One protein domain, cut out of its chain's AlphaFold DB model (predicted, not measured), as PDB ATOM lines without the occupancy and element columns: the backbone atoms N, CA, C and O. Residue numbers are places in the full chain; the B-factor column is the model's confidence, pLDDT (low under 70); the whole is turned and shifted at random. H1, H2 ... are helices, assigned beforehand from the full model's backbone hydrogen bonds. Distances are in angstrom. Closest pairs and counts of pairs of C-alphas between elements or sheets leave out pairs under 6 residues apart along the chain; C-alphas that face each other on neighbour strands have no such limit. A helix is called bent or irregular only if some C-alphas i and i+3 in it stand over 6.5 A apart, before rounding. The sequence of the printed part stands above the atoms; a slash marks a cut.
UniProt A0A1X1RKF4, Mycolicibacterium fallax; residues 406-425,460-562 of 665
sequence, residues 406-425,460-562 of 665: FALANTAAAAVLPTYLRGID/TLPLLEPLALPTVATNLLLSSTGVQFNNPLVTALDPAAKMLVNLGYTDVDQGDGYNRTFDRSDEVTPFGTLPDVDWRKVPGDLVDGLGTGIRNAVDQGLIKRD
ATOM      1  N   PHE A 406     137.303 202.750 146.726       79.38
ATOM      2  CA  PHE A 406     136.207 201.790 146.872       79.38
ATOM      3  C   PHE A 406     136.738 200.367 146.978       79.38
ATOM      4  O   PHE A 406     136.315 199.632 147.866       79.38
ATOM      5  N   ALA A 407     137.702 200.009 146.131       79.50
ATOM      6  CA  ALA A 407     138.345 198.704 146.182       79.50
ATOM      7  C   ALA A 407     139.082 198.501 147.513       79.50
ATOM      8  O   ALA A 407     138.851 197.510 148.193       79.50
ATOM      9  N   LEU A 408     139.860 199.494 147.963       73.69
ATOM     10  CA  LEU A 408     140.534 199.450 149.265       73.69
ATOM     11  C   LEU A 408     139.546 199.366 150.436       73.69
ATOM     12  O   LEU A 408     139.780 198.616 151.381       73.69
ATOM     13  N   ALA A 409     138.436 200.111 150.389       72.44
ATOM     14  CA  ALA A 409     137.390 200.015 151.407       72.44
ATOM     15  C   ALA A 409     136.718 198.635 151.408       72.44
ATOM     16  O   ALA A 409     136.399 198.112 152.474       72.44
ATOM     17  N   ASN A 410     136.535 198.034 150.232       80.94
ATOM     18  CA  ASN A 410     135.988 196.692 150.084       80.94
ATOM     19  C   ASN A 410     136.947 195.624 150.627       80.94
ATOM     20  O   ASN A 410     136.531 194.792 151.423       80.94
ATOM     21  N   THR A 411     138.238 195.699 150.309       72.44
ATOM     22  CA  THR A 411     139.273 194.821 150.876       72.44
ATOM     23  C   THR A 411     139.391 194.982 152.395       72.44
ATOM     24  O   THR A 411     139.497 194.001 153.128       72.44
ATOM     25  N   ALA A 412     139.307 196.214 152.909       69.38
ATOM     26  CA  ALA A 412     139.276 196.462 154.349       69.38
ATOM     27  C   ALA A 412     138.025 195.855 155.003       69.38
ATOM     28  O   ALA A 412     138.125 195.264 156.076       69.38
ATOM     29  N   ALA A 413     136.862 195.957 154.352       67.69
ATOM     30  CA  ALA A 413     135.641 195.298 154.802       67.69
ATOM     31  C   ALA A 413     135.788 193.766 154.784       67.69
ATOM     32  O   ALA A 413     135.409 193.124 155.760       67.69
ATOM     33  N   ALA A 414     136.419 193.189 153.758       65.00
ATOM     34  CA  ALA A 414     136.715 191.756 153.677       65.00
ATOM     35  C   ALA A 414     137.608 191.275 154.832       65.00
ATOM     36  O   ALA A 414     137.418 190.177 155.350       65.00
ATOM     37  N   ALA A 415     138.549 192.113 155.283       63.00
ATOM     38  CA  ALA A 415     139.424 191.802 156.412       63.00
ATOM     39  C   ALA A 415     138.694 191.751 157.764       63.00
ATOM     40  O   ALA A 415     139.108 191.004 158.649       63.00
ATOM     41  N   VAL A 416     137.632 192.545 157.948       56.16
ATOM     42  CA  VAL A 416     136.897 192.627 159.226       56.16
ATOM     43  C   VAL A 416     135.588 191.835 159.248       56.16
ATOM     44  O   VAL A 416     135.086 191.525 160.327       56.16
ATOM     45  N   LEU A 417     135.025 191.508 158.084       59.66
ATOM     46  CA  LEU A 417     133.721 190.862 157.948       59.66
ATOM     47  C   LEU A 417     133.865 189.554 157.177       59.66
ATOM     48  O   LEU A 417     133.490 189.527 156.014       59.66
ATOM     49  N   PRO A 418     134.320 188.448 157.792       54.19
ATOM     50  CA  PRO A 418     134.470 187.165 157.098       54.19
ATOM     51  C   PRO A 418     133.139 186.589 156.579       54.19
ATOM     52  O   PRO A 418     133.135 185.626 155.822       54.19
ATOM     53  N   THR A 419     131.995 187.176 156.944       51.56
ATOM     54  CA  THR A 419     130.664 186.731 156.517       51.56
ATOM     55  C   THR A 419     130.415 186.875 155.014       51.56
ATOM     56  O   THR A 419     129.523 186.200 154.508       51.56
ATOM     57  N   TYR A 420     131.208 187.675 154.287       56.47
ATOM     58  CA  TYR A 420     131.133 187.751 152.817       56.47
ATOM     59  C   TYR A 420     131.463 186.419 152.125       56.47
ATOM     60  O   TYR A 420     130.979 186.175 151.022       56.47
ATOM     61  N   LEU A 421     132.209 185.528 152.793       54.91
ATOM     62  CA  LEU A 421     132.566 184.204 152.271       54.91
ATOM     63  C   LEU A 421     131.344 183.300 152.051       54.91
ATOM     64  O   LEU A 421     131.420 182.341 151.298       54.91
ATOM     65  N   ARG A 422     130.181 183.623 152.635       51.84
ATOM     66  CA  ARG A 422     128.923 182.914 152.335       51.84
ATOM     67  C   ARG A 422     128.469 183.072 150.883       51.84
ATOM     68  O   ARG A 422     127.573 182.365 150.445       51.84
ATOM     69  N   GLY A 423     128.974 184.102 150.209       49.88
ATOM     70  CA  GLY A 423     128.599 184.448 148.849       49.88
ATOM     71  C   GLY A 423     129.482 183.797 147.794       49.88
ATOM     72  O   GLY A 423     129.309 184.164 146.634       49.88
ATOM     73  N   ILE A 424     130.422 182.930 148.186       54.94
ATOM     74  CA  ILE A 424     131.272 182.163 147.270       54.94
ATOM     75  C   ILE A 424     130.388 181.284 146.383       54.94
ATOM     76  O   ILE A 424     129.403 180.718 146.864       54.94
ATOM     77  N   ASP A 425     130.733 181.198 145.100       50.50
ATOM     78  CA  ASP A 425     130.075 180.260 144.201       50.50
ATOM     79  C   ASP A 425     130.342 178.817 144.650       50.50
ATOM     80  O   ASP A 425     131.482 178.415 144.886       50.50
ATOM     81  N   THR A 460     128.326 188.810 146.600       69.62
ATOM     82  CA  THR A 460     128.095 190.060 147.337       69.62
ATOM     83  C   THR A 460     129.419 190.711 147.704       69.62
ATOM     84  O   THR A 460     130.308 190.067 148.255       69.62
ATOM     85  N   LEU A 461     129.532 192.017 147.454       80.25
ATOM     86  CA  LEU A 461     130.697 192.782 147.879       80.25
ATOM     87  C   LEU A 461     130.824 192.816 149.412       80.25
ATOM     88  O   LEU A 461     129.853 193.192 150.080       80.25
ATOM     89  N   PRO A 462     132.022 192.578 149.973       73.75
ATOM     90  CA  PRO A 462     132.306 192.811 151.388       73.75
ATOM     91  C   PRO A 462     131.852 194.187 151.904       73.75
ATOM     92  O   PRO A 462     131.379 194.313 153.030       73.75
ATOM     93  N   LEU A 463     131.939 195.235 151.079       76.62
ATOM     94  CA  LEU A 463     131.502 196.586 151.442       76.62
ATOM     95  C   LEU A 463     129.983 196.692 151.675       76.62
ATOM     96  O   LEU A 463     129.530 197.532 152.454       76.62
ATOM     97  N   LEU A 464     129.191 195.856 151.000       78.38
ATOM     98  CA  LEU A 464     127.730 195.826 151.120       78.38
ATOM     99  C   LEU A 464     127.249 194.830 152.181       78.38
ATOM    100  O   LEU A 464     126.079 194.849 152.567       78.38
ATOM    101  N   GLU A 465     128.155 194.016 152.715       68.38
ATOM    102  CA  GLU A 465     127.871 192.977 153.697       68.38
ATOM    103  C   GLU A 465     127.158 193.495 154.965       68.38
ATOM    104  O   GLU A 465     126.141 192.906 155.347       68.38
ATOM    105  N   PRO A 466     127.545 194.637 155.580       69.25
ATOM    106  CA  PRO A 466     126.812 195.196 156.722       69.25
ATOM    107  C   PRO A 466     125.357 195.547 156.414       69.25
ATOM    108  O   PRO A 466     124.506 195.516 157.303       69.25
ATOM    109  N   LEU A 467     125.069 195.910 155.162       68.00
ATOM    110  CA  LEU A 467     123.717 196.228 154.717       68.00
ATOM    111  C   LEU A 467     122.919 194.953 154.445       68.00
ATOM    112  O   LEU A 467     121.713 194.957 154.677       68.00
ATOM    113  N   ALA A 468     123.578 193.882 153.994       66.31
ATOM    114  CA  ALA A 468     122.971 192.585 153.704       66.31
ATOM    115  C   ALA A 468     122.647 191.771 154.971       66.31
ATOM    116  O   ALA A 468     121.590 191.138 155.038       66.31
ATOM    117  N   LEU A 469     123.511 191.826 155.993       62.12
ATOM    118  CA  LEU A 469     123.435 191.001 157.206       62.12
ATOM    119  C   LEU A 469     122.067 191.009 157.920       62.12
ATOM    120  O   LEU A 469     121.592 189.927 158.262       62.12
ATOM    121  N   PRO A 470     121.380 192.153 158.124       59.88
ATOM    122  CA  PRO A 470     120.069 192.159 158.776       59.88
ATOM    123  C   PRO A 470     119.013 191.347 158.018       59.88
ATOM    124  O   PRO A 470     118.236 190.615 158.632       59.88
ATOM    125  N   THR A 471     118.993 191.449 156.686       59.81
ATOM    126  CA  THR A 471     118.072 190.680 155.840       59.81
ATOM    127  C   THR A 471     118.437 189.203 155.856       59.81
ATOM    128  O   THR A 471     117.553 188.368 155.999       59.81
ATOM    129  N   VAL A 472     119.730 188.872 155.792       57.31
ATOM    130  CA  VAL A 472     120.201 187.481 155.842       57.31
ATOM    131  C   VAL A 472     119.869 186.821 157.180       57.31
ATOM    132  O   VAL A 472     119.312 185.730 157.187       57.31
ATOM    133  N   ALA A 473     120.112 187.493 158.308       52.94
ATOM    134  CA  ALA A 473     119.758 186.981 159.632       52.94
ATOM    135  C   ALA A 473     118.240 186.785 159.787       52.94
ATOM    136  O   ALA A 473     117.789 185.793 160.357       52.94
ATOM    137  N   THR A 474     117.450 187.711 159.236       49.34
ATOM    138  CA  THR A 474     115.984 187.619 159.235       49.34
ATOM    139  C   THR A 474     115.504 186.444 158.380       49.34
ATOM    140  O   THR A 474     114.654 185.680 158.825       49.34
ATOM    141  N   ASN A 475     116.082 186.252 157.192       54.34
ATOM    142  CA  ASN A 475     115.763 185.129 156.311       54.34
ATOM    143  C   ASN A 475     116.188 183.788 156.907       54.34
ATOM    144  O   ASN A 475     115.458 182.819 156.765       54.34
ATOM    145  N   LEU A 476     117.325 183.726 157.603       56.44
ATOM    146  CA  LEU A 476     117.761 182.512 158.290       56.44
ATOM    147  C   LEU A 476     116.783 182.140 159.414       56.44
ATOM    148  O   LEU A 476     116.337 180.997 159.480       56.44
ATOM    149  N   LEU A 477     116.375 183.115 160.236       49.56
ATOM    150  CA  LEU A 477     115.408 182.912 161.323       49.56
ATOM    151  C   LEU A 477     114.008 182.523 160.815       49.56
ATOM    152  O   LEU A 477     113.313 181.739 161.455       49.56
ATOM    153  N   LEU A 478     113.593 183.083 159.677       51.19
ATOM    154  CA  LEU A 478     112.262 182.899 159.091       51.19
ATOM    155  C   LEU A 478     112.236 181.878 157.948       51.19
ATOM    156  O   LEU A 478     111.184 181.668 157.345       51.19
ATOM    157  N   SER A 479     113.349 181.197 157.682       53.44
ATOM    158  CA  SER A 479     113.474 180.182 156.630       53.44
ATOM    159  C   SER A 479     112.426 179.071 156.772       53.44
ATOM    160  O   SER A 479     111.809 178.666 155.791       53.44
ATOM    161  N   SER A 480     112.121 178.665 158.008       45.22
ATOM    162  CA  SER A 480     111.094 177.670 158.349       45.22
ATOM    163  C   SER A 480     109.650 178.144 158.133       45.22
ATOM    164  O   SER A 480     108.725 177.336 158.161       45.22
ATOM    165  N   THR A 481     109.438 179.446 157.913       53.28
ATOM    166  CA  THR A 481     108.112 180.055 157.703       53.28
ATOM    167  C   THR A 481     107.747 180.241 156.231       53.28
ATOM    168  O   THR A 481     106.631 180.664 155.933       53.28
ATOM    169  N   GLY A 482     108.668 179.944 155.305       53.62
ATOM    170  CA  GLY A 482     108.466 180.128 153.864       53.62
ATOM    171  C   GLY A 482     108.475 181.590 153.395       53.62
ATOM    172  O   GLY A 482     108.195 181.861 152.233       53.62
ATOM    173  N   VAL A 483     108.790 182.552 154.273       54.53
ATOM    174  CA  VAL A 483     108.877 183.979 153.928       54.53
ATOM    175  C   VAL A 483     110.341 184.383 153.783       54.53
ATOM    176  O   VAL A 483     111.093 184.371 154.756       54.53
ATOM    177  N   GLN A 484     110.737 184.793 152.576       59.25
ATOM    178  CA  GLN A 484     112.066 185.341 152.290       59.25
ATOM    179  C   GLN A 484     111.966 186.838 151.963       59.25
ATOM    180  O   GLN A 484     111.125 187.272 151.175       59.25
ATOM    181  N   PHE A 485     112.841 187.643 152.556       60.34
ATOM    182  CA  PHE A 485     112.941 189.080 152.324       60.34
ATOM    183  C   PHE A 485     114.083 189.404 151.362       60.34
ATOM    184  O   PHE A 485     115.183 188.861 151.472       60.34
ATOM    185  N   ASN A 486     113.826 190.343 150.456       64.44
ATOM    186  CA  ASN A 486     114.843 190.920 149.584       64.44
ATOM    187  C   ASN A 486     115.461 192.157 150.246       64.44
ATOM    188  O   ASN A 486     114.838 192.813 151.086       64.44
ATOM    189  N   ASN A 487     116.685 192.503 149.847       68.94
ATOM    190  CA  ASN A 487     117.348 193.722 150.296       68.94
ATOM    191  C   ASN A 487     117.439 194.741 149.151       68.94
ATOM    192  O   ASN A 487     118.463 194.812 148.474       68.94
ATOM    193  N   PRO A 488     116.399 195.566 148.934       67.50
ATOM    194  CA  PRO A 488     116.371 196.501 147.814       67.50
ATOM    195  C   PRO A 488     117.466 197.569 147.897       67.50
ATOM    196  O   PRO A 488     117.820 198.146 146.876       67.50
ATOM    197  N   LEU A 489     118.020 197.851 149.084       67.88
ATOM    198  CA  LEU A 489     119.143 198.782 149.212       67.88
ATOM    199  C   LEU A 489     120.435 198.169 148.671       67.88
ATOM    200  O   LEU A 489     121.158 198.844 147.945       67.88
ATOM    201  N   VAL A 490     120.699 196.899 148.991       71.50
ATOM    202  CA  VAL A 490     121.836 196.161 148.430       71.50
ATOM    203  C   VAL A 490     121.635 195.988 146.927       71.50
ATOM    204  O   VAL A 490     122.488 196.443 146.178       71.50
ATOM    205  N   THR A 491     120.476 195.495 146.468       74.25
ATOM    206  CA  THR A 491     120.165 195.351 145.031       74.25
ATOM    207  C   THR A 491     120.323 196.666 144.257       74.25
ATOM    208  O   THR A 491     120.806 196.667 143.127       74.25
ATOM    209  N   ALA A 492     119.938 197.801 144.852       71.31
ATOM    210  CA  ALA A 492     120.039 199.100 144.191       71.31
ATOM    211  C   ALA A 492     121.479 199.592 144.023       71.31
ATOM    212  O   ALA A 492     121.796 200.229 143.020       71.31
ATOM    213  N   LEU A 493     122.325 199.340 145.020       78.38
ATOM    214  CA  LEU A 493     123.702 199.821 145.044       78.38
ATOM    215  C   LEU A 493     124.677 198.844 144.386       78.38
ATOM    216  O   LEU A 493     125.728 199.286 143.930       78.38
ATOM    217  N   ASP A 494     124.331 197.559 144.326       82.44
ATOM    218  CA  ASP A 494     125.228 196.474 143.929       82.44
ATOM    219  C   ASP A 494     125.906 196.698 142.569       82.44
ATOM    220  O   ASP A 494     127.136 196.703 142.551       82.44
ATOM    221  N   PRO A 495     125.201 197.020 141.461       83.50
ATOM    222  CA  PRO A 495     125.864 197.171 140.161       83.50
ATOM    223  C   PRO A 495     126.870 198.330 140.135       83.50
ATOM    224  O   PRO A 495     127.981 198.203 139.630       83.50
ATOM    225  N   ALA A 496     126.502 199.469 140.730       78.75
ATOM    226  CA  ALA A 496     127.367 200.645 140.786       78.75
ATOM    227  C   ALA A 496     128.558 200.438 141.736       78.75
ATOM    228  O   ALA A 496     129.673 200.863 141.438       78.75
ATOM    229  N   ALA A 497     128.332 199.786 142.878       82.62
ATOM    230  CA  ALA A 497     129.378 199.476 143.843       82.62
ATOM    231  C   ALA A 497     130.372 198.453 143.280       82.62
ATOM    232  O   ALA A 497     131.574 198.672 143.408       82.62
ATOM    233  N   LYS A 498     129.890 197.392 142.614       87.62
ATOM    234  CA  LYS A 498     130.726 196.377 141.949       87.62
ATOM    235  C   LYS A 498     131.618 197.004 140.904       87.62
ATOM    236  O   LYS A 498     132.827 196.839 140.987       87.62
ATOM    237  N   MET A 499     131.063 197.838 140.031       84.75
ATOM    238  CA  MET A 499     131.866 198.561 139.053       84.75
ATOM    239  C   MET A 499     132.964 199.418 139.713       84.75
ATOM    240  O   MET A 499     134.127 199.344 139.328       84.75
ATOM    241  N   LEU A 500     132.626 200.219 140.733       84.12
ATOM    242  CA  LEU A 500     133.604 201.081 141.414       84.12
ATOM    243  C   LEU A 500     134.711 200.293 142.127       84.12
ATOM    244  O   LEU A 500     135.853 200.754 142.167       84.12
ATOM    245  N   VAL A 501     134.374 199.131 142.691       87.25
ATOM    246  CA  VAL A 501     135.324 198.218 143.337       87.25
ATOM    247  C   VAL A 501     136.195 197.510 142.299       87.25
ATOM    248  O   VAL A 501     137.417 197.546 142.426       87.25
ATOM    249  N   ASN A 502     135.601 196.930 141.256       91.94
ATOM    250  CA  ASN A 502     136.297 196.143 140.234       91.94
ATOM    251  C   ASN A 502     137.253 196.992 139.399       91.94
ATOM    252  O   ASN A 502     138.330 196.528 139.047       91.94
ATOM    253  N   LEU A 503     136.954 198.281 139.207       88.12
ATOM    254  CA  LEU A 503     137.901 199.248 138.642       88.12
ATOM    255  C   LEU A 503     139.204 199.383 139.447       88.12
ATOM    256  O   LEU A 503     140.121 200.057 138.994       88.12
ATOM    257  N   GLY A 504     139.288 198.836 140.663       85.06
ATOM    258  CA  GLY A 504     140.520 198.730 141.448       85.06
ATOM    259  C   GLY A 504     141.472 197.617 141.001       85.06
ATOM    260  O   GLY A 504     142.607 197.587 141.474       85.06
ATOM    261  N   TYR A 505     141.022 196.727 140.122       91.69
ATOM    262  CA  TYR A 505     141.733 195.540 139.654       91.69
ATOM    263  C   TYR A 505     142.075 195.670 138.166       91.69
ATOM    264  O   TYR A 505     141.565 196.574 137.511       91.69
ATOM    265  N   THR A 506     142.989 194.844 137.650       89.00
ATOM    266  CA  THR A 506     143.489 194.920 136.259       89.00
ATOM    267  C   THR A 506     142.748 194.009 135.283       89.00
ATOM    268  O   THR A 506     142.741 194.287 134.089       89.00
ATOM    269  N   ASP A 507     142.106 192.970 135.800       87.62
ATOM    270  CA  ASP A 507     141.352 191.911 135.123       87.62
ATOM    271  C   ASP A 507     139.860 192.270 135.001       87.62
ATOM    272  O   ASP A 507     138.990 191.466 135.317       87.62
ATOM    273  N   VAL A 508     139.543 193.517 134.635       90.38
ATOM    274  CA  VAL A 508     138.158 194.009 134.533       90.38
ATOM    275  C   VAL A 508     137.713 194.118 133.076       90.38
ATOM    276  O   VAL A 508     138.374 194.779 132.274       90.38
ATOM    277  N   ASP A 509     136.554 193.548 132.748       88.31
ATOM    278  CA  ASP A 509     135.956 193.647 131.416       88.31
ATOM    279  C   ASP A 509     134.826 194.687 131.381       88.31
ATOM    280  O   ASP A 509     133.722 194.490 131.893       88.31
ATOM    281  N   GLN A 510     135.092 195.823 130.733       86.44
ATOM    282  CA  GLN A 510     134.103 196.882 130.515       86.44
ATOM    283  C   GLN A 510     132.933 196.434 129.614       86.44
ATOM    284  O   GLN A 510     131.836 196.988 129.726       86.44
ATOM    285  N   GLY A 511     133.150 195.468 128.718       85.50
ATOM    286  CA  GLY A 511     132.127 194.896 127.841       85.50
ATOM    287  C   GLY A 511     131.085 194.074 128.598       85.50
ATOM    288  O   GLY A 511     129.902 194.152 128.263       85.50
ATOM    289  N   ASP A 512     131.504 193.388 129.661       84.38
ATOM    290  CA  ASP A 512     130.647 192.600 130.554       84.38
ATOM    291  C   ASP A 512     130.300 193.349 131.855       84.38
ATOM    292  O   ASP A 512     130.360 192.832 132.968       84.38
ATOM    293  N   GLY A 513     129.968 194.639 131.748       82.81
ATOM    294  CA  GLY A 513     129.475 195.401 132.899       82.81
ATOM    295  C   GLY A 513     130.500 195.599 134.023       82.81
ATOM    296  O   GLY A 513     130.100 195.844 135.162       82.81
ATOM    297  N   TYR A 514     131.797 195.574 133.697       88.06
ATOM    298  CA  TYR A 514     132.921 195.706 134.630       88.06
ATOM    299  C   TYR A 514     133.039 194.537 135.618       88.06
ATOM    300  O   TYR A 514     133.485 194.720 136.756       88.06
ATOM    301  N   ASN A 515     132.634 193.338 135.199       89.06
ATOM    302  CA  ASN A 515     132.944 192.108 135.918       89.06
ATOM    303  C   ASN A 515     134.433 191.769 135.806       89.06
ATOM    304  O   ASN A 515     135.141 192.285 134.939       89.06
ATOM    305  N   ARG A 516     134.913 190.940 136.736       86.88
ATOM    306  CA  ARG A 516     136.292 190.456 136.722       86.88
ATOM    307  C   ARG A 516     136.381 189.155 135.944       86.88
ATOM    308  O   ARG A 516     135.524 188.297 136.124       86.88
ATOM    309  N   THR A 517     137.401 189.050 135.105       83.00
ATOM    310  CA  THR A 517     137.660 187.896 134.237       83.00
ATOM    311  C   THR A 517     138.548 186.849 134.897       83.00
ATOM    312  O   THR A 517     138.462 185.689 134.526       83.00
ATOM    313  N   PHE A 518     139.385 187.244 135.865       83.12
ATOM    314  CA  PHE A 518     140.336 186.390 136.602       83.12
ATOM    315  C   PHE A 518     141.406 185.667 135.754       83.12
ATOM    316  O   PHE A 518     142.284 185.002 136.307       83.12
ATOM    317  N   ASP A 519     141.412 185.915 134.444       78.50
ATOM    318  CA  ASP A 519     142.291 185.375 133.397       78.50
ATOM    319  C   ASP A 519     143.746 185.863 133.456       78.50
ATOM    320  O   ASP A 519     144.591 185.384 132.713       78.50
ATOM    321  N   ARG A 520     144.049 186.823 134.335       78.31
ATOM    322  CA  ARG A 520     145.397 187.388 134.531       78.31
ATOM    323  C   ARG A 520     145.951 187.088 135.914       78.31
ATOM    324  O   ARG A 520     146.628 187.926 136.511       78.31
ATOM    325  N   SER A 521     145.561 185.963 136.504       78.94
ATOM    326  CA  SER A 521     145.939 185.607 137.877       78.94
ATOM    327  C   SER A 521     147.430 185.265 138.039       78.94
ATOM    328  O   SER A 521     148.002 185.478 139.113       78.94
ATOM    329  N   ASP A 522     148.037 184.755 136.974       77.50
ATOM    330  CA  ASP A 522     149.446 184.392 136.816       77.50
ATOM    331  C   ASP A 522     150.334 185.588 136.413       77.50
ATOM    332  O   ASP A 522     151.538 185.591 136.670       77.50
ATOM    333  N   GLU A 523     149.751 186.650 135.852       84.94
ATOM    334  CA  GLU A 523     150.487 187.846 135.435       84.94
ATOM    335  C   GLU A 523     150.965 188.700 136.624       84.94
ATOM    336  O   GLU A 523     150.184 189.330 137.351       84.94
ATOM    337  N   VAL A 524     152.285 188.820 136.791       83.56
ATOM    338  CA  VAL A 524     152.887 189.661 137.837       83.56
ATOM    339  C   VAL A 524     152.449 191.120 137.685       83.56
ATOM    340  O   VAL A 524     152.867 191.833 136.772       83.56
ATOM    341  N   THR A 525     151.647 191.602 138.638       83.31
ATOM    342  CA  THR A 525     151.016 192.925 138.543       83.31
ATOM    343  C   THR A 525     151.358 193.799 139.761       83.31
ATOM    344  O   THR A 525     150.776 193.614 140.841       83.31
ATOM    345  N   PRO A 526     152.252 194.801 139.626       79.62
ATOM    346  CA  PRO A 526     152.639 195.672 140.734       79.62
ATOM    347  C   PRO A 526     151.549 196.683 141.112       79.62
ATOM    348  O   PRO A 526     150.641 196.995 140.335       79.62
ATOM    349  N   PHE A 527     151.673 197.251 142.314       78.50
ATOM    350  CA  PHE A 527     150.824 198.347 142.771       78.50
ATOM    351  C   PHE A 527     151.053 199.622 141.946       78.50
ATOM    352  O   PHE A 527     152.185 199.995 141.648       78.50
ATOM    353  N   GLY A 528     149.974 200.338 141.639       73.12
ATOM    354  CA  GLY A 528     149.940 201.472 140.717       73.12
ATOM    355  C   GLY A 528     149.462 201.118 139.304       73.12
ATOM    356  O   GLY A 528     149.278 202.033 138.503       73.12
ATOM    357  N   THR A 529     149.218 199.840 139.003       80.00
ATOM    358  CA  THR A 529     148.753 199.401 137.680       80.00
ATOM    359  C   THR A 529     147.257 199.670 137.521       80.00
ATOM    360  O   THR A 529     146.445 199.254 138.349       80.00
ATOM    361  N   LEU A 530     146.889 200.403 136.468       82.12
ATOM    362  CA  LEU A 530     145.497 200.726 136.150       82.12
ATOM    363  C   LEU A 530     144.881 199.654 135.239       82.12
ATOM    364  O   LEU A 530     145.601 199.100 134.408       82.12
ATOM    365  N   PRO A 531     143.563 199.404 135.336       86.25
ATOM    366  CA  PRO A 531     142.861 198.577 134.363       86.25
ATOM    367  C   PRO A 531     142.843 199.184 132.964       86.25
ATOM    368  O   PRO A 531     142.787 200.411 132.799       86.25
ATOM    369  N   ASP A 532     142.785 198.302 131.971       87.44
ATOM    370  CA  ASP A 532     142.590 198.667 130.572       87.44
ATOM    371  C   ASP A 532     141.098 198.876 130.265       87.44
ATOM    372  O   ASP A 532     140.389 197.980 129.815       87.44
ATOM    373  N   VAL A 533     140.595 200.074 130.573       84.75
ATOM    374  CA  VAL A 533     139.198 200.472 130.330       84.75
ATOM    375  C   VAL A 533     139.114 201.839 129.661       84.75
ATOM    376  O   VAL A 533     139.948 202.725 129.880       84.75
ATOM    377  N   ASP A 534     138.040 202.081 128.904       84.69
ATOM    378  CA  ASP A 534     137.736 203.422 128.409       84.69
ATOM    379  C   ASP A 534     137.162 204.287 129.541       84.69
ATOM    380  O   ASP A 534     135.946 204.383 129.751       84.69
ATOM    381  N   TRP A 535     138.060 204.971 130.252       80.19
ATOM    382  CA  TRP A 535     137.758 205.891 131.354       80.19
ATOM    383  C   TRP A 535     136.762 207.006 131.002       80.19
ATOM    384  O   TRP A 535     136.188 207.627 131.899       80.19
ATOM    385  N   ARG A 536     136.527 207.288 129.712       78.62
ATOM    386  CA  ARG A 536     135.551 208.301 129.278       78.62
ATOM    387  C   ARG A 536     134.113 207.811 129.413       78.62
ATOM    388  O   ARG A 536     133.218 208.643 129.564       78.62
ATOM    389  N   LYS A 537     133.892 206.495 129.352       80.88
ATOM    390  CA  LYS A 537     132.565 205.871 129.466       80.88
ATOM    391  C   LYS A 537     132.172 205.588 130.913       80.88
ATOM    392  O   LYS A 537     130.999 205.725 131.240       80.88
ATOM    393  N   VAL A 538     133.154 205.350 131.790       81.12
ATOM    394  CA  VAL A 538     132.958 205.026 133.219       81.12
ATOM    395  C   VAL A 538     131.913 205.906 133.927       81.12
ATOM    396  O   VAL A 538     131.048 205.356 134.605       81.12
ATOM    397  N   PRO A 539     131.897 207.251 133.788       76.50
ATOM    398  CA  PRO A 539     130.876 208.062 134.454       76.50
ATOM    399  C   PRO A 539     129.453 207.825 133.931       76.50
ATOM    400  O   PRO A 539     128.502 207.935 134.702       76.50
ATOM    401  N   GLY A 540     129.299 207.543 132.633       72.12
ATOM    402  CA  GLY A 540     128.009 207.210 132.026       72.12
ATOM    403  C   GLY A 540     127.534 205.835 132.477       72.12
ATOM    404  O   GLY A 540     126.419 205.707 132.981       72.12
ATOM    405  N   ASP A 541     128.429 204.853 132.417       82.25
ATOM    406  CA  ASP A 541     128.142 203.480 132.827       82.25
ATOM    407  C   ASP A 541     127.823 203.391 134.331       82.25
ATOM    408  O   ASP A 541     126.951 202.622 134.727       82.25
ATOM    409  N   LEU A 542     128.421 204.249 135.174       77.75
ATOM    410  CA  LEU A 542     128.065 204.371 136.596       77.75
ATOM    411  C   LEU A 542     126.599 204.756 136.801       77.75
ATOM    412  O   LEU A 542     125.911 204.207 137.665       77.75
ATOM    413  N   VAL A 543     126.136 205.750 136.039       74.94
ATOM    414  CA  VAL A 543     124.761 206.250 136.123       74.94
ATOM    415  C   VAL A 543     123.793 205.186 135.620       74.94
ATOM    416  O   VAL A 543     122.764 204.948 136.256       74.94
ATOM    417  N   ASP A 544     124.147 204.508 134.530       77.44
ATOM    418  CA  ASP A 544     123.352 203.419 133.973       77.44
ATOM    419  C   ASP A 544     123.297 202.214 134.922       77.44
ATOM    420  O   ASP A 544     122.215 201.666 135.153       77.44
ATOM    421  N   GLY A 545     124.417 201.854 135.554       74.56
ATOM    422  CA  GLY A 545     124.514 200.801 136.564       74.56
ATOM    423  C   GLY A 545     123.657 201.092 137.795       74.56
ATOM    424  O   GLY A 545     122.849 200.254 138.198       74.56
ATOM    425  N   LEU A 546     123.733 202.310 138.345       76.69
ATOM    426  CA  LEU A 546     122.863 202.737 139.449       76.69
ATOM    427  C   LEU A 546     121.382 202.713 139.040       76.69
ATOM    428  O   LEU A 546     120.524 202.247 139.791       76.69
ATOM    429  N   GLY A 547     121.069 203.194 137.835       69.69
ATOM    430  CA  GLY A 547     119.712 203.175 137.297       69.69
ATOM    431  C   GLY A 547     119.169 201.757 137.101       69.69
ATOM    432  O   GLY A 547     117.972 201.530 137.289       69.69
ATOM    433  N   THR A 548     120.021 200.807 136.719       80.88
ATOM    434  CA  THR A 548     119.686 199.382 136.595       80.88
ATOM    435  C   THR A 548     119.468 198.750 137.965       80.88
ATOM    436  O   THR A 548     118.437 198.116 138.172       80.88
ATOM    437  N   GLY A 549     120.347 199.012 138.935       71.31
ATOM    438  CA  GLY A 549     120.175 198.541 140.310       71.31
ATOM    439  C   GLY A 549     118.852 199.007 140.920       71.31
ATOM    440  O   GLY A 549     118.106 198.203 141.475       71.31
ATOM    441  N   ILE A 550     118.509 200.293 140.782       74.50
ATOM    442  CA  ILE A 550     117.241 200.837 141.300       74.50
ATOM    443  C   ILE A 550     116.031 200.159 140.643       74.50
ATOM    444  O   ILE A 550     115.064 199.850 141.337       74.50
ATOM    445  N   ARG A 551     116.071 199.919 139.326       72.88
ATOM    446  CA  ARG A 551     115.006 199.190 138.615       72.88
ATOM    447  C   ARG A 551     114.852 197.776 139.173       72.88
ATOM    448  O   ARG A 551     113.763 197.427 139.615       72.88
ATOM    449  N   ASN A 552     115.955 197.041 139.294       76.56
ATOM    450  CA  ASN A 552     115.965 195.688 139.849       76.56
ATOM    451  C   ASN A 552     115.436 195.654 141.291       76.56
ATOM    452  O   ASN A 552     114.646 194.784 141.640       76.56
ATOM    453  N   ALA A 553     115.815 196.624 142.125       70.44
ATOM    454  CA  ALA A 553     115.339 196.730 143.503       70.44
ATOM    455  C   ALA A 553     113.824 196.982 143.597       70.44
ATOM    456  O   ALA A 553     113.165 196.486 144.512       70.44
ATOM    457  N   VAL A 554     113.263 197.760 142.665       75.25
ATOM    458  CA  VAL A 554     111.816 198.003 142.585       75.25
ATOM    459  C   VAL A 554     111.081 196.756 142.102       75.25
ATOM    460  O   VAL A 554     110.055 196.408 142.686       75.25
ATOM    461  N   ASP A 555     111.616 196.077 141.088       76.38
ATOM    462  CA  ASP A 555     111.004 194.888 140.492       76.38
ATOM    463  C   ASP A 555     111.024 193.690 141.456       76.38
ATOM    464  O   ASP A 555     110.019 192.995 141.604       76.38
ATOM    465  N   GLN A 556     112.126 193.499 142.190       68.25
ATOM    466  CA  GLN A 556     112.262 192.445 143.203       68.25
ATOM    467  C   GLN A 556     111.421 192.698 144.467       68.25
ATOM    468  O   GLN A 556     111.116 191.761 145.205       68.25
ATOM    469  N   GLY A 557     111.042 193.949 144.750       64.75
ATOM    470  CA  GLY A 557     110.266 194.306 145.939       64.75
ATOM    471  C   GLY A 557     110.956 193.959 147.271       64.75
ATOM    472  O   GLY A 557     112.156 193.713 147.335       64.75
ATOM    473  N   LEU A 558     110.196 193.975 148.375       58.84
ATOM    474  CA  LEU A 558     110.704 193.676 149.731       58.84
ATOM    475  C   LEU A 558     110.593 192.196 150.122       58.84
ATOM    476  O   LEU A 558     111.266 191.761 151.051       58.84
ATOM    477  N   ILE A 559     109.728 191.440 149.448       52.56
ATOM    478  CA  ILE A 559     109.428 190.037 149.751       52.56
ATOM    479  C   ILE A 559     109.672 189.245 148.474       52.56
ATOM    480  O   ILE A 559     109.102 189.580 147.434       52.56
ATOM    481  N   LYS A 560     110.500 188.208 148.570       52.53
ATOM    482  CA  LYS A 560     110.725 187.252 147.493       52.53
ATOM    483  C   LYS A 560     109.453 186.417 147.347       52.53
ATOM    484  O   LYS A 560     108.985 185.828 148.320       52.53
ATOM    485  N   ARG A 561     108.838 186.446 146.166       47.25
ATOM    486  CA  ARG A 561     107.721 185.557 145.834       47.25
ATOM    487  C   ARG A 561     108.318 184.333 145.163       47.25
ATOM    488  O   ARG A 561     108.985 184.487 144.147       47.25
ATOM    489  N   ASP A 562     108.108 183.162 145.745       42.06
ATOM    490  CA  ASP A 562     108.365 181.914 145.035       42.06
ATOM    491  C   ASP A 562     107.267 181.764 143.978       42.06
ATOM    492  O   ASP A 562     106.085 181.648 144.313       42.06
TER     493      ASP A 562
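Overview. This is residues 406 to 425 and 460 to 562 of the 665 residues of a protein of Mycolicibacterium fallax (UniProt A0A1X1RKF4). Three long helices, H3, H4 and H5, fold back and forth in an elongated body: H4 is in the middle, H5 packs alongside it running the opposite way, and H3 meets it on another side with residues 464 to 468 alone. H1 packs on the late part of H4 and the first residues of H3, short H2 sits by that same beginning of H3, and the long unnamed stretch 503 to 537 loops round at one end of the body. The 123 printed residues include five named helices, H1 to H5 in chain order, and no named strand; the class is all helix. The whole is only just compact, close to loose, with a radius of gyration of the C-alphas of 16.2 A, and spans 49 by 30 by 22 A.

Arrangement. H3, residues 462 to 481, has a kink of 52 degrees near residue 469 and is irregular, C-alphas 477 and 480 being 7.4 A apart. It forms a helical hairpin with H4, residues 488 to 502, at a steep tilt of 36 degrees, only just past shallow; the closest C-alphas are those of Ala 468 and Val 490, 6.5 A apart. H4 is irregular too, with C-alphas 492 and 495 7.3 A apart. H4 and H5, residues 538 to 556, form a second helical hairpin at a shallow tilt of 26 degrees, closest at the C-alphas of Ala 492 and Gly 549, 3.9 A apart. H3 and H5 are apart. H1, residues 406 to 416, touches H4, whose residues 497 to 502 alone take part; the closest C-alphas, of Ala 407 and Val 501, are 4.2 A apart. H1 also touches residues 462 to 463 of H3, closest at the C-alphas of Asn 410 and Leu 463, 4.7 A apart. H2, residues 418 to 423, and H3 only just touch, with 3 pairs of C-alphas within 8 A, the closest being Tyr 420 and Pro 462 at 5.4 A. In H1 and H5 every O i to N i+4 pair is within hydrogen-bond range, against 10 of 16 in H3, 9 of 11 in H4 and 0 of 2 in H2, where 3 of 3 O i to N i+3 pairs are.

Along the chain. H3 measures 28.1 A from first to last C-alpha, from (132.306, 192.811, 151.388) at Pro 462. H5 measures 26.2 A and ends at C-alpha 556, (112.262, 192.445, 143.203); H4 measures 21.3 A. H1 begins at C-alpha 406, (136.207, 201.790, 146.872).

Size, cuts and confidence. The two C-alphas farthest apart, of Thr 481 and Pro 526, are 50.1 A apart. Residues 426 to 459 are not printed, with 10.5 A between C-alphas 425 and 460. The link H4 to H5 is long, 35 residues. Residues 484 to 485 pair antiparallel with 559 to 560. The mean pLDDT of the printed part is 72.0, and 48 residues are under 70, among them 412 to 425 and 465 to 489.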